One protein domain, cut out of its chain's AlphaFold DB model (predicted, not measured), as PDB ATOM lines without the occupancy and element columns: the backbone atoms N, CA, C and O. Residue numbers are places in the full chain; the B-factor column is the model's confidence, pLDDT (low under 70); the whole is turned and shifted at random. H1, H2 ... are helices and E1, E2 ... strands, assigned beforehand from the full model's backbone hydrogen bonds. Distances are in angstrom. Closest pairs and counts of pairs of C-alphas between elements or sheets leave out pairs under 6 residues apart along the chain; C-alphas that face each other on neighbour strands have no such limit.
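What this domain is: This is residues 228 to 277 of the 284 residues of the protein "GATA-type domain-containing protein" of Capitella teleta (UniProt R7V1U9). There is little regular structure: one short helix, H1, sits between a first stretch ending in E1 and a small antiparallel hairpin, E2 and E3, whose strands are joined by a long loop, residues 251 to 273. The 50 printed residues hold E1, H1, E2, E3 in that order, a mixed class with 19 residues in named elements. The whole is compact, radius of gyration of the C-alphas 10.1 A, spanning 25 by 21 by 16 A.

How they stand to each other: Start at E1, residues 234 to 236, which pairs with no named strand and meets H1, residues 237 to 246, only through their link. In H1 every O i to N i+4 pair is within hydrogen-bond range. Then E2, residues 248 to 250, and E3, residues 274 to 276, run antiparallel at 142 degrees; N 275 and O 249 are within hydrogen-bond range, 2.9 A.

Where its parts are: Find C-alpha 234 at (247.897, 191.945, 217.167), where E1 begins. H1 spans 14.4 A. E3 ends at C-alpha 276, (255.976, 196.955, 232.655).

The domain as a whole: The printed part has no cut. Residues 260 to 264 and 277 have pLDDT under 70.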
ATOM      1  N   ASP A 228     244.327 194.834 219.845       94.25
ATOM      2  CA  ASP A 228     245.595 195.481 219.526       94.25
ATOM      3  C   ASP A 228     246.254 196.008 220.806       94.25
ATOM      4  O   ASP A 228     245.586 196.446 221.753       94.25
ATOM      5  N   ALA A 229     247.578 195.879 220.872       90.69
ATOM      6  CA  ALA A 229     248.392 196.504 221.905       90.69
ATOM      7  C   ALA A 229     248.528 198.020 221.682       90.69
ATOM      8  O   ALA A 229     248.064 198.553 220.680       90.69
ATOM      9  N   GLU A 230     249.206 198.714 222.599       87.69
ATOM     10  CA  GLU A 230     249.540 200.140 222.429       87.69
ATOM     11  C   GLU A 230     250.392 200.408 221.179       87.69
ATOM     12  O   GLU A 230     250.186 201.413 220.512       87.69
ATOM     13  N   ASP A 231     251.254 199.458 220.810       84.94
ATOM     14  CA  ASP A 231     252.095 199.525 219.610       84.94
ATOM     15  C   ASP A 231     251.359 199.034 218.343       84.94
ATOM     16  O   ASP A 231     251.985 198.764 217.321       84.94
ATOM     17  N   GLY A 232     250.045 198.784 218.417       89.50
ATOM     18  CA  GLY A 232     249.266 198.190 217.320       89.50
ATOM     19  C   GLY A 232     249.530 196.696 217.081       89.50
ATOM     20  O   GLY A 232     249.022 196.116 216.125       89.50
ATOM     21  N   THR A 233     250.312 196.035 217.943       92.56
ATOM     22  CA  THR A 233     250.631 194.606 217.802       92.56
ATOM     23  C   THR A 233     249.383 193.728 217.995       92.56
ATOM     24  O   THR A 233     248.710 193.863 219.026       92.56
ATOM     25  N   PRO A 234     249.089 192.780 217.081       94.94
ATOM     26  CA  PRO A 234     247.897 191.945 217.167       94.94
ATOM     27  C   PRO A 234     248.025 190.867 218.250       94.94
ATOM     28  O   PRO A 234     248.945 190.041 218.263       94.94
ATOM     29  N   LEU A 235     247.040 190.814 219.143       96.31
ATOM     30  CA  LEU A 235     246.923 189.823 220.208       96.31
ATOM     31  C   LEU A 235     245.593 189.073 220.117       96.31
ATOM     32  O   LEU A 235     244.544 189.622 219.777       96.31
ATOM     33  N   CYS A 236     245.615 187.796 220.503       97.38
ATOM     34  CA  CYS A 236     244.380 187.047 220.712       97.38
ATOM     35  C   CYS A 236     243.628 187.573 221.943       97.38
ATOM     36  O   CYS A 236     244.200 188.244 222.808       97.38
ATOM     37  N   ASN A 237     242.354 187.204 222.087       97.38
ATOM     38  CA  ASN A 237     241.514 187.692 223.177       97.38
ATOM     39  C   ASN A 237     242.121 187.382 224.558       97.38
ATOM     40  O   ASN A 237     242.165 188.245 225.430       97.38
ATOM     41  N   ALA A 238     242.647 186.167 224.749       95.75
ATOM     42  CA  ALA A 238     243.234 185.748 226.019       95.75
ATOM     43  C   ALA A 238     244.525 186.515 226.356       95.75
ATOM     44  O   ALA A 238     244.687 186.970 227.489       95.75
ATOM     45  N   CYS A 239     245.435 186.668 225.389       95.06
ATOM     46  CA  CYS A 239     246.695 187.384 225.592       95.06
ATOM     47  C   CYS A 239     246.461 188.890 225.757       95.06
ATOM     48  O   CYS A 239     246.996 189.478 226.690       95.06
ATOM     49  N   GLY A 240     245.588 189.496 224.948       95.19
ATOM     50  CA  GLY A 240     245.256 190.918 225.046       95.19
ATOM     51  C   GLY A 240     244.616 191.302 226.384       95.19
ATOM     52  O   GLY A 240     244.952 192.338 226.951       95.19
ATOM     53  N   ILE A 241     243.747 190.454 226.951       94.62
ATOM     54  CA  ILE A 241     243.190 190.693 228.294       94.62
ATOM     55  C   ILE A 241     244.290 190.630 229.364       94.62
ATOM     56  O   ILE A 241     244.332 191.491 230.242       94.62
ATOM     57  N   ARG A 242     245.201 189.648 229.295       93.44
ATOM     58  CA  ARG A 242     246.332 189.557 230.239       93.44
ATOM     59  C   ARG A 242     247.264 190.753 230.119       93.44
ATOM     60  O   ARG A 242     247.636 191.320 231.140       93.44
ATOM     61  N   TYR A 243     247.577 191.157 228.892       92.19
ATOM     62  CA  TYR A 243     248.392 192.328 228.615       92.19
ATOM     63  C   TYR A 243     247.764 193.592 229.203       92.19
ATOM     64  O   TYR A 243     248.420 194.320 229.937       92.19
ATOM     65  N   LYS A 244     246.461 193.811 228.988       91.25
ATOM     66  CA  LYS A 244     245.748 194.960 229.561       91.25
ATOM     67  C   LYS A 244     245.714 194.935 231.092       91.25
ATOM     68  O   LYS A 244     245.772 195.992 231.712       91.25
ATOM     69  N   LYS A 245     245.604 193.748 231.695       90.31
ATOM     70  CA  LYS A 245     245.507 193.582 233.150       90.31
ATOM     71  C   LYS A 245     246.847 193.762 233.862       90.31
ATOM     72  O   LYS A 245     246.890 194.436 234.880       90.31
ATOM     73  N   TYR A 246     247.902 193.120 233.368       87.38
ATOM     74  CA  TYR A 246     249.196 193.065 234.057       87.38
ATOM     75  C   TYR A 246     250.236 194.006 233.464       87.38
ATOM     76  O   TYR A 246     251.238 194.263 234.113       87.38
ATOM     77  N   ARG A 247     250.017 194.505 232.241       87.69
ATOM     78  CA  ARG A 247     250.946 195.389 231.524       87.69
ATOM     79  C   ARG A 247     252.356 194.814 231.389       87.69
ATOM     80  O   ARG A 247     253.306 195.564 231.257       87.69
ATOM     81  N   LEU A 248     252.487 193.487 231.381       87.62
ATOM     82  CA  LEU A 248     253.762 192.783 231.277       87.62
ATOM     83  C   LEU A 248     253.895 192.087 229.919       87.62
ATOM     84  O   LEU A 248     252.993 191.345 229.514       87.62
ATOM     85  N   ARG A 249     255.035 192.292 229.246       90.06
ATOM     86  CA  ARG A 249     255.451 191.557 228.033       90.06
ATOM     87  C   ARG A 249     256.979 191.403 227.960       90.06
ATOM     88  O   ARG A 249     257.693 192.261 228.477       90.06
ATOM     89  N   CYS A 250     257.490 190.343 227.315       88.50
ATOM     90  CA  CYS A 250     258.916 190.273 226.928       88.50
ATOM     91  C   CYS A 250     259.171 191.325 225.845       88.50
ATOM     92  O   CYS A 250     258.418 191.397 224.874       88.50
ATOM     93  N   THR A 251     260.231 192.117 226.005       85.50
ATOM     94  CA  THR A 251     260.655 193.118 225.010       85.50
ATOM     95  C   THR A 251     261.158 192.484 223.720       85.50
ATOM     96  O   THR A 251     261.026 193.089 222.665       85.50
ATOM     97  N   ASN A 252     261.692 191.264 223.799       87.12
ATOM     98  CA  ASN A 252     262.272 190.570 222.656       87.12
ATOM     99  C   ASN A 252     261.232 189.739 221.876       87.12
ATOM    100  O   ASN A 252     261.056 189.912 220.679       87.12
ATOM    101  N   CYS A 253     260.490 188.851 222.550       89.06
ATOM    102  CA  CYS A 253     259.602 187.885 221.882       89.06
ATOM    103  C   CYS A 253     258.102 188.154 222.053       89.06
ATOM    104  O   CYS A 253     257.286 187.293 221.732       89.06
ATOM    105  N   TRP A 254     257.713 189.294 222.632       91.19
ATOM    106  CA  TRP A 254     256.304 189.648 222.864       91.19
ATOM    107  C   TRP A 254     255.500 188.648 223.725       91.19
ATOM    108  O   TRP A 254     254.274 188.725 223.823       91.19
ATOM    109  N   HIS A 255     256.165 187.711 224.403       91.75
ATOM    110  CA  HIS A 255     255.493 186.730 225.247       91.75
ATOM    111  C   HIS A 255     254.883 187.391 226.493       91.75
ATOM    112  O   HIS A 255     255.564 188.097 227.243       91.75
ATOM    113  N   ILE A 256     253.592 187.131 226.722       91.50
ATOM    114  CA  ILE A 256     252.836 187.613 227.879       91.50
ATOM    115  C   ILE A 256     252.694 186.461 228.886       91.50
ATOM    116  O   ILE A 256     251.952 185.503 228.618       91.50
ATOM    117  N   PRO A 257     253.360 186.538 230.053       87.12
ATOM    118  CA  PRO A 257     253.344 185.465 231.037       87.12
ATOM    119  C   PRO A 257     251.931 185.184 231.565       87.12
ATOM    120  O   PRO A 257     251.066 186.061 231.678       87.12
ATOM    121  N   LYS A 258     251.683 183.913 231.887       84.50
ATOM    122  CA  LYS A 258     250.506 183.500 232.657       84.50
ATOM    123  C   LYS A 258     250.775 183.867 234.119       84.50
ATOM    124  O   LYS A 258     251.916 183.822 234.560       84.50
ATOM    125  N   LYS A 259     249.742 184.301 234.845       72.75
ATOM    126  CA  LYS A 259     249.868 184.637 236.269       72.75
ATOM    127  C   LYS A 259     250.069 183.339 237.050       72.75
ATOM    128  O   LYS A 259     249.096 182.774 237.534       72.75
ATOM    129  N   ASP A 260     251.309 182.894 237.141       67.88
ATOM    130  CA  ASP A 260     251.736 181.939 238.149       67.88
ATOM    131  C   ASP A 260     252.285 182.739 239.335       67.88
ATOM    132  O   ASP A 260     252.723 183.881 239.186       67.88
ATOM    133  N   SER A 261     252.170 182.189 240.538       54.88
ATOM    134  CA  SER A 261     252.252 182.892 241.829       54.88
ATOM    135  C   SER A 261     253.582 183.600 242.143       54.88
ATOM    136  O   SER A 261     253.730 184.157 243.227       54.88
ATOM    137  N   LYS A 262     254.545 183.596 241.218       60.22
ATOM    138  CA  LYS A 262     255.824 184.301 241.304       60.22
ATOM    139  C   LYS A 262     255.962 185.173 240.058       60.22
ATOM    140  O   LYS A 262     256.044 184.653 238.949       60.22
ATOM    141  N   VAL A 263     255.966 186.492 240.237       63.00
ATOM    142  CA  VAL A 263     256.322 187.448 239.177       63.00
ATOM    143  C   VAL A 263     257.782 187.191 238.814       63.00
ATOM    144  O   VAL A 263     258.690 187.644 239.502       63.00
ATOM    145  N   GLN A 264     258.015 186.376 237.787       66.06
ATOM    146  CA  GLN A 264     259.351 186.204 237.229       66.06
ATOM    147  C   GLN A 264     259.756 187.538 236.597       66.06
ATOM    148  O   GLN A 264     258.961 188.150 235.885       66.06
ATOM    149  N   SER A 265     260.966 188.015 236.879       76.94
ATOM    150  CA  SER A 265     261.523 189.210 236.232       76.94
ATOM    151  C   SER A 265     261.988 188.911 234.802       76.94
ATOM    152  O   SER A 265     262.092 189.816 233.979       76.94
ATOM    153  N   HIS A 266     262.196 187.633 234.482       84.31
ATOM    154  CA  HIS A 266     262.631 187.121 233.186       84.31
ATOM    155  C   HIS A 266     261.511 186.334 232.503       84.31
ATOM    156  O   HIS A 266     260.666 185.700 233.135       84.31
ATOM    157  N   CYS A 267     261.502 186.364 231.180       84.50
ATOM    158  CA  CYS A 267     260.523 185.663 230.377       84.50
ATOM    159  C   CYS A 267     260.931 184.206 230.149       84.50
ATOM    160  O   CYS A 267     262.024 183.924 229.666       84.50
ATOM    161  N   CYS A 268     259.997 183.285 230.371       82.19
ATOM    162  CA  CYS A 268     260.195 181.848 230.188       82.19
ATOM    163  C   CYS A 268     260.425 181.386 228.736       82.19
ATOM    164  O   CYS A 268     260.730 180.219 228.523       82.19
ATOM    165  N   HIS A 269     260.265 182.264 227.741       77.81
ATOM    166  CA  HIS A 269     260.476 181.923 226.330       77.81
ATOM    167  C   HIS A 269     261.805 182.450 225.773       77.81
ATOM    168  O   HIS A 269     262.461 181.770 224.997       77.81
ATOM    169  N   CYS A 270     262.190 183.669 226.161       83.75
ATOM    170  CA  CYS A 270     263.341 184.395 225.610       83.75
ATOM    171  C   CYS A 270     264.475 184.585 226.642       83.75
ATOM    172  O   CYS A 270     265.527 185.094 226.276       83.75
ATOM    173  N   GLY A 271     264.250 184.316 227.937       76.31
ATOM    174  CA  GLY A 271     265.179 184.643 229.033       76.31
ATOM    175  C   GLY A 271     265.341 186.144 229.330       76.31
ATOM    176  O   GLY A 271     265.914 186.510 230.350       76.31
ATOM    177  N   HIS A 272     264.811 187.025 228.477       80.69
ATOM    178  CA  HIS A 272     264.931 188.478 228.610       80.69
ATOM    179  C   HIS A 272     263.972 189.055 229.654       80.69
ATOM    180  O   HIS A 272     262.962 188.440 230.011       80.69
ATOM    181  N   LEU A 273     264.272 190.276 230.099       76.81
ATOM    182  CA  LEU A 273     263.496 190.988 231.107       76.81
ATOM    183  C   LEU A 273     262.053 191.255 230.639       76.81
ATOM    184  O   LEU A 273     261.800 191.662 229.501       76.81
ATOM    185  N   LEU A 274     261.095 191.040 231.539       79.94
ATOM    186  CA  LEU A 274     259.701 191.423 231.337       79.94
ATOM    187  C   LEU A 274     259.535 192.912 231.652       79.94
ATOM    188  O   LEU A 274     259.867 193.365 232.745       79.94
ATOM    189  N   LYS A 275     259.003 193.680 230.699       76.31
ATOM    190  CA  LYS A 275     258.794 195.124 230.857       76.31
ATOM    191  C   LYS A 275     257.367 195.418 231.306       76.31
ATOM    192  O   LYS A 275     256.419 194.881 230.730       76.31
ATOM    193  N   LEU A 276     257.234 196.300 232.297       76.25
ATOM    194  CA  LEU A 276     255.976 196.955 232.655       76.25
ATOM    195  C   LEU A 276     255.711 198.095 231.664       76.25
ATOM    196  O   LEU A 276     256.507 199.027 231.550       76.25
ATOM    197  N   ALA A 277     254.602 198.023 230.937       68.00
ATOM    198  CA  ALA A 277     254.132 199.108 230.089       68.00
ATOM    199  C   ALA A 277     253.491 200.196 230.963       68.00
ATOM    200  O   ALA A 277     252.417 199.997 231.535       68.00
TER     201      ALA A 277